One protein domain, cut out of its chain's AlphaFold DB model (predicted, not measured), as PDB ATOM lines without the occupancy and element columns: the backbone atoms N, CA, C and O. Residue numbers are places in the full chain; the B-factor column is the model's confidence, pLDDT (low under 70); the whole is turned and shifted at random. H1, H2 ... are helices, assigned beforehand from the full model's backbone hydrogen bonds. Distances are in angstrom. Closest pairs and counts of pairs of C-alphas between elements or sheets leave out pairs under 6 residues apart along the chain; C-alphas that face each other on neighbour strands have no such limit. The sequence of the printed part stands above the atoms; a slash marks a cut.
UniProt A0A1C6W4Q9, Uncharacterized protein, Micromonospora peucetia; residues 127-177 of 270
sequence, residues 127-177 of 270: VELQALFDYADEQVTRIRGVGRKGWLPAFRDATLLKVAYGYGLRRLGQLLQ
ATOM      1  N   VAL A 127     172.288 239.304 240.241       86.12
ATOM      2  CA  VAL A 127     170.909 238.956 240.623       86.12
ATOM      3  C   VAL A 127     170.850 238.311 242.009       86.12
ATOM      4  O   VAL A 127     170.028 238.697 242.836       86.12
ATOM      5  N   GLU A 128     171.732 237.349 242.293       81.25
ATOM      6  CA  GLU A 128     171.796 236.698 243.611       81.25
ATOM      7  C   GLU A 128     172.201 237.684 244.713       81.25
ATOM      8  O   GLU A 128     171.693 237.607 245.830       81.25
ATOM      9  N   LEU A 129     173.097 238.622 244.400       86.25
ATOM     10  CA  LEU A 129     173.517 239.663 245.328       86.25
ATOM     11  C   LEU A 129     172.380 240.639 245.642       86.25
ATOM     12  O   LEU A 129     172.177 240.973 246.808       86.25
ATOM     13  N   GLN A 130     171.638 241.074 244.621       85.56
ATOM     14  CA  GLN A 130     170.477 241.940 244.809       85.56
ATOM     15  C   GLN A 130     169.448 241.255 245.713       85.56
ATOM     16  O   GLN A 130     169.077 241.809 246.741       85.56
ATOM     17  N   ALA A 131     169.108 239.995 245.421       86.19
ATOM     18  CA  ALA A 131     168.190 239.211 246.246       86.19
ATOM     19  C   ALA A 131     168.678 239.047 247.700       86.19
ATOM     20  O   ALA A 131     167.877 239.054 248.635       86.19
ATOM     21  N   LEU A 132     169.993 238.915 247.916       85.62
ATOM     22  CA  LEU A 132     170.581 238.860 249.255       85.62
ATOM     23  C   LEU A 132     170.411 240.185 250.015       85.62
ATOM     24  O   LEU A 132     170.119 240.169 251.213       85.62
ATOM     25  N   PHE A 133     170.611 241.320 249.344       88.75
ATOM     26  CA  PHE A 133     170.437 242.641 249.947       88.75
ATOM     27  C   PHE A 133     168.972 242.957 250.233       88.75
ATOM     28  O   PHE A 133     168.676 243.405 251.341       88.75
ATOM     29  N   ASP A 134     168.076 242.639 249.303       88.88
ATOM     30  CA  ASP A 134     166.633 242.812 249.477       88.88
ATOM     31  C   ASP A 134     166.140 241.989 250.673       88.88
ATOM     32  O   ASP A 134     165.496 242.515 251.582       88.88
ATOM     33  N   TYR A 135     166.557 240.721 250.761       85.25
ATOM     34  CA  TYR A 135     166.226 239.863 251.897       85.25
ATOM     35  C   TYR A 135     166.702 240.446 253.234       85.25
ATOM     36  O   TYR A 135     165.980 240.359 254.232       85.25
ATOM     37  N   ALA A 136     167.913 241.019 253.276       86.31
ATOM     38  CA  ALA A 136     168.465 241.632 254.481       86.31
ATOM     39  C   ALA A 136     167.641 242.854 254.922       86.31
ATOM     40  O   ALA A 136     167.313 242.964 256.107       86.31
ATOM     41  N   ASP A 137     167.243 243.720 253.989       87.81
ATOM     42  CA  ASP A 137     166.406 244.894 254.272       87.81
ATOM     43  C   ASP A 137     164.977 244.506 254.689       87.81
ATOM     44  O   ASP A 137     164.396 245.101 255.607       87.81
ATOM     45  N   GLU A 138     164.421 243.450 254.094       87.75
ATOM     46  CA  GLU A 138     163.143 242.873 254.514       87.75
ATOM     47  C   GLU A 138     163.194 242.354 255.956       87.75
ATOM     48  O   GLU A 138     162.224 242.524 256.701       87.75
ATOM     49  N   GLN A 139     164.314 241.757 256.400       83.19
ATOM     50  CA  GLN A 139     164.459 241.347 257.806       83.19
ATOM     51  C   GLN A 139     164.356 242.551 258.746       83.19
ATOM     52  O   GLN A 139     163.683 242.470 259.776       83.19
ATOM     53  N   VAL A 140     165.003 243.667 258.396       86.12
ATOM     54  CA  VAL A 140     164.967 244.901 259.193       86.12
ATOM     55  C   VAL A 140     163.539 245.426 259.281       86.12
ATOM     56  O   VAL A 140     163.044 245.691 260.378       86.12
ATOM     57  N   THR A 141     162.862 245.518 258.136       86.25
ATOM     58  CA  THR A 141     161.482 246.009 258.040       86.25
ATOM     59  C   THR A 141     160.523 245.127 258.835       86.25
ATOM     60  O   THR A 141     159.697 245.638 259.591       86.25
ATOM     61  N   ARG A 142     160.689 243.800 258.767       83.69
ATOM     62  CA  ARG A 142     159.882 242.846 259.534       83.69
ATOM     63  C   ARG A 142     160.071 243.006 261.040       83.69
ATOM     64  O   ARG A 142     159.087 243.073 261.770       83.69
ATOM     65  N   ILE A 143     161.314 243.095 261.520       81.88
ATOM     66  CA  ILE A 143     161.607 243.259 262.958       81.88
ATOM     67  C   ILE A 143     161.096 244.614 263.462       81.88
ATOM     68  O   ILE A 143     160.575 244.701 264.577       81.88
ATOM     69  N   ARG A 144     161.200 245.658 262.631       82.50
ATOM     70  CA  ARG A 144     160.660 246.989 262.925       82.50
ATOM     71  C   ARG A 144     159.132 246.973 263.021       82.50
ATOM     72  O   ARG A 144     158.595 247.564 263.953       82.50
ATOM     73  N   GLY A 145     158.447 246.260 262.125       78.81
ATOM     74  CA  GLY A 145     156.985 246.123 262.122       78.81
ATOM     75  C   GLY A 145     156.412 245.429 263.364       78.81
ATOM     76  O   GLY A 145     155.286 245.704 263.754       78.81
ATOM     77  N   VAL A 146     157.205 244.595 264.047       76.06
ATOM     78  CA  VAL A 146     156.823 243.937 265.315       76.06
ATOM     79  C   VAL A 146     157.003 244.870 266.536       76.06
ATOM     80  O   VAL A 146     156.769 244.472 267.675       76.06
ATOM     81  N   GLY A 147     157.431 246.126 266.336       62.84
ATOM     82  CA  GLY A 147     157.471 247.161 267.379       62.84
ATOM     83  C   GLY A 147     158.551 246.974 268.454       62.84
ATOM     84  O   GLY A 147     158.571 247.692 269.451       62.84
ATOM     85  N   ARG A 148     159.479 246.022 268.286       60.88
ATOM     86  CA  ARG A 148     160.552 245.770 269.263       60.88
ATOM     87  C   ARG A 148     161.775 246.642 268.977       60.88
ATOM     88  O   ARG A 148     162.239 246.737 267.844       60.88
ATOM     89  N   LYS A 149     162.413 247.159 270.036       63.72
ATOM     90  CA  LYS A 149     163.698 247.905 270.005       63.72
ATOM     91  C   LYS A 149     164.880 247.113 269.390       63.72
ATOM     92  O   LYS A 149     165.967 247.651 269.215       63.72
ATOM     93  N   GLY A 150     164.675 245.838 269.044       69.00
ATOM     94  CA  GLY A 150     165.664 244.930 268.454       69.00
ATOM     95  C   GLY A 150     165.909 245.082 266.948       69.00
ATOM     96  O   GLY A 150     166.649 244.272 266.396       69.00
ATOM     97  N   TRP A 151     165.330 246.080 266.272       77.31
ATOM     98  CA  TRP A 151     165.568 246.308 264.837       77.31
ATOM     99  C   TRP A 151     166.925 246.975 264.539       77.31
ATOM    100  O   TRP A 151     167.492 246.748 263.474       77.31
ATOM    101  N   LEU A 152     167.489 247.742 265.486       80.94
ATOM    102  CA  LEU A 152     168.777 248.436 265.320       80.94
ATOM    103  C   LEU A 152     169.964 247.479 265.062       80.94
ATOM    104  O   LEU A 152     170.743 247.748 264.147       80.94
ATOM    105  N   PRO A 153     170.116 246.349 265.788       82.94
ATOM    106  CA  PRO A 153     171.117 245.337 265.449       82.94
ATOM    107  C   PRO A 153     170.944 244.750 264.044       82.94
ATOM    108  O   PRO A 153     171.930 244.604 263.332       82.94
ATOM    109  N   ALA A 154     169.707 244.468 263.622       81.56
ATOM    110  CA  ALA A 154     169.442 243.934 262.288       81.56
ATOM    111  C   ALA A 154     169.812 244.942 261.190       81.56
ATOM    112  O   ALA A 154     170.435 244.571 260.199       81.56
ATOM    113  N   PHE A 155     169.491 246.225 261.396       84.44
ATOM    114  CA  PHE A 155     169.892 247.302 260.493       84.44
ATOM    115  C   PHE A 155     171.415 247.416 260.399       84.44
ATOM    116  O   PHE A 155     171.964 247.423 259.302       84.44
ATOM    117  N   ARG A 156     172.112 247.407 261.545       84.56
ATOM    118  CA  ARG A 156     173.579 247.421 261.590       84.56
ATOM    119  C   ARG A 156     174.179 246.259 260.799       84.56
ATOM    120  O   ARG A 156     175.108 246.472 260.026       84.56
ATOM    121  N   ASP A 157     173.672 245.046 260.989       83.38
ATOM    122  CA  ASP A 157     174.216 243.854 260.340       83.38
ATOM    123  C   ASP A 157     173.955 243.878 258.816       83.38
ATOM    124  O   ASP A 157     174.854 243.543 258.041       83.38
ATOM    125  N   ALA A 158     172.790 244.373 258.371       87.25
ATOM    126  CA  ALA A 158     172.481 244.594 256.953       87.25
ATOM    127  C   ALA A 158     173.392 245.659 256.310       87.25
ATOM    128  O   ALA A 158     173.929 245.449 255.219       87.25
ATOM    129  N   THR A 159     173.640 246.782 256.995       88.25
ATOM    130  CA  THR A 159     174.577 247.814 256.523       88.25
ATOM    131  C   THR A 159     176.009 247.285 256.459       88.25
ATOM    132  O   THR A 159     176.696 247.491 255.459       88.25
ATOM    133  N   LEU A 160     176.469 246.562 257.486       86.00
ATOM    134  CA  LEU A 160     177.809 245.971 257.505       86.00
ATOM    135  C   LEU A 160     178.000 244.943 256.389       86.00
ATOM    136  O   LEU A 160     179.081 244.901 255.807       86.00
ATOM    137  N   LEU A 161     176.970 244.157 256.059       84.50
ATOM    138  CA  LEU A 161     176.985 243.243 254.917       84.50
ATOM    139  C   LEU A 161     177.211 243.996 253.598       84.50
ATOM    140  O   LEU A 161     178.119 243.643 252.845       84.50
ATOM    141  N   LYS A 162     176.433 245.056 253.347       87.69
ATOM    142  CA  LYS A 162     176.530 245.879 252.130       87.69
ATOM    143  C   LYS A 162     177.887 246.572 252.010       87.69
ATOM    144  O   LYS A 162     178.531 246.480 250.968       87.69
ATOM    145  N   VAL A 163     178.366 247.195 253.090       87.31
ATOM    146  CA  VAL A 163     179.680 247.860 253.137       87.31
ATOM    147  C   VAL A 163     180.806 246.845 252.941       87.31
ATOM    148  O   VAL A 163     181.703 247.053 252.129       87.31
ATOM    149  N   ALA A 164     180.769 245.713 253.642       83.12
ATOM    150  CA  ALA A 164     181.805 244.700 253.504       83.12
ATOM    151  C   ALA A 164     181.847 244.094 252.098       83.12
ATOM    152  O   ALA A 164     182.944 243.826 251.609       83.12
ATOM    153  N   TYR A 165     180.696 243.914 251.443       82.38
ATOM    154  CA  TYR A 165     180.654 243.477 250.051       82.38
ATOM    155  C   TYR A 165     181.186 244.558 249.099       82.38
ATOM    156  O   TYR A 165     182.090 244.273 248.317       82.38
ATOM    157  N   GLY A 166     180.700 245.801 249.211       82.75
ATOM    158  CA  GLY A 166     181.110 246.915 248.347       82.75
ATOM    159  C   GLY A 166     182.609 247.230 248.415       82.75
ATOM    160  O   GLY A 166     183.218 247.534 247.396       82.75
ATOM    161  N   TYR A 167     183.225 247.083 249.594       80.56
ATOM    162  CA  TYR A 167     184.659 247.321 249.808       80.56
ATOM    163  C   TYR A 167     185.514 246.038 249.858       80.56
ATOM    164  O   TYR A 167     186.710 246.105 250.146       80.56
ATOM    165  N   GLY A 168     184.939 244.853 249.616       79.75
ATOM    166  CA  GLY A 168     185.684 243.584 249.591       79.75
ATOM    167  C   GLY A 168     186.366 243.203 250.917       79.75
ATOM    168  O   GLY A 168     187.462 242.630 250.927       79.75
ATOM    169  N   LEU A 169     185.753 243.518 252.061       78.06
ATOM    170  CA  LEU A 169     186.347 243.296 253.381       78.06
ATOM    171  C   LEU A 169     186.373 241.801 253.754       78.06
ATOM    172  O   LEU A 169     185.349 241.133 253.876       78.06
ATOM    173  N   ARG A 170     187.565 241.268 254.060       58.97
ATOM    174  CA  ARG A 170     187.800 239.831 254.349       58.97
ATOM    175  C   ARG A 170     187.163 239.285 255.641       58.97
ATOM    176  O   ARG A 170     187.271 238.091 255.904       58.97
ATOM    177  N   ARG A 171     186.546 240.132 256.473       53.97
ATOM    178  CA  ARG A 171     186.022 239.782 257.813       53.97
ATOM    179  C   ARG A 171     184.498 239.667 257.892       53.97
ATOM    180  O   ARG A 171     183.953 239.636 258.991       53.97
ATOM    181  N   LEU A 172     183.816 239.538 256.755       53.44
ATOM    182  CA  LEU A 172     182.364 239.356 256.726       53.44
ATOM    183  C   LEU A 172     181.914 238.122 257.538       53.44
ATOM    184  O   LEU A 172     181.010 238.215 258.363       53.44
ATOM    185  N   GLY A 173     182.613 236.988 257.396       51.62
ATOM    186  CA  GLY A 173     182.251 235.741 258.083       51.62
ATOM    187  C   GLY A 173     182.317 235.802 259.615       51.62
ATOM    188  O   GLY A 173     181.616 235.050 260.281       51.62
ATOM    189  N   GLN A 174     183.115 236.708 260.190       41.53
ATOM    190  CA  GLN A 174     183.258 236.836 261.646       41.53
ATOM    191  C   GLN A 174     182.248 237.812 262.267       41.53
ATOM    192  O   GLN A 174     181.962 237.718 263.461       41.53
ATOM    193  N   LEU A 175     181.692 238.718 261.456       41.66
ATOM    194  CA  LEU A 175     180.585 239.596 261.838       41.66
ATOM    195  C   LEU A 175     179.251 238.837 261.826       41.66
ATOM    196  O   LEU A 175     178.471 238.976 262.760       41.66
ATOM    197  N   LEU A 176     179.047 237.952 260.844       44.34
ATOM    198  CA  LEU A 176     177.844 237.113 260.736       44.34
ATOM    199  C   LEU A 176     177.757 235.995 261.799       44.34
ATOM    200  O   LEU A 176     176.706 235.383 261.956       44.34
ATOM    201  N   GLN A 177     178.843 235.716 262.531       41.31
ATOM    202  CA  GLN A 177     178.892 234.702 263.599       41.31
ATOM    203  C   GLN A 177     178.714 235.271 265.015       41.31
ATOM    204  O   GLN A 177     178.785 234.516 265.984       41.31
TER     205      GLN A 177
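Overview. This is residues 127 to 177 of the 270 residues of an uncharacterized protein of Micromonospora peucetia (UniProt A0A1C6W4Q9). Two long helices, H1 and H2, lie side by side as a helical hairpin, and after H2 the chain folds back, so that a very short helix, H3, sits beside the later part of H2, near residues 157 to 164, on a side away from H1. H1, the longest helix, touches H2 but stays apart from H3. The printed part has 51 residues with three named helices, in the order H1, H2, H3, and no named strand, and its class is all helix. It is only just compact, close to loose, with a radius of gyration of the C-alphas of 11.5 A, and the C-alphas span 33 by 24 by 15 A.

Along the chain. Find C-alpha 127 at (170.909, 238.956, 240.623); from there H1 runs through residues 127 to 145, 26.6 A from first to last C-alpha. Look next at C-alpha 151 at (165.568, 246.308, 264.837), where H2 begins; it holds residues 151 to 166 and is 22.7 A long. H3 holds residues 172 to 175 and ends at C-alpha 175, at (180.585, 239.596, 261.838).

Arrangement. Begin with H1, which touches H2 at a shallow tilt of 16 degrees. The two run opposite ways and form a hairpin, two helices joined by a tight link. Their closest C-alphas are those of Arg 144 and Trp 151, 5.3 A apart. H2 and H3 only just touch, with 3 pairs of C-alphas within 8 A, and H2 does so with residues 157 to 164 alone. Here the closest C-alphas are those of Ala 164 and Leu 172, 6.3 A apart. H1 and H3 are apart. In H1 and H2 every backbone O i to N i+4 pair is within hydrogen-bond range, while H3 is too short for such a pair.

Size, cuts and confidence. The two C-alphas farthest apart are those of Gly 147 and Arg 170, at 33.8 A. The printed part has no cut, and both links, H1 to H2 and H2 to H3, are tight. In the B-factor column you will find a mean pLDDT of 76.9 for the printed part of this model, with residues 147 to 150 and 170 to 177 under 70.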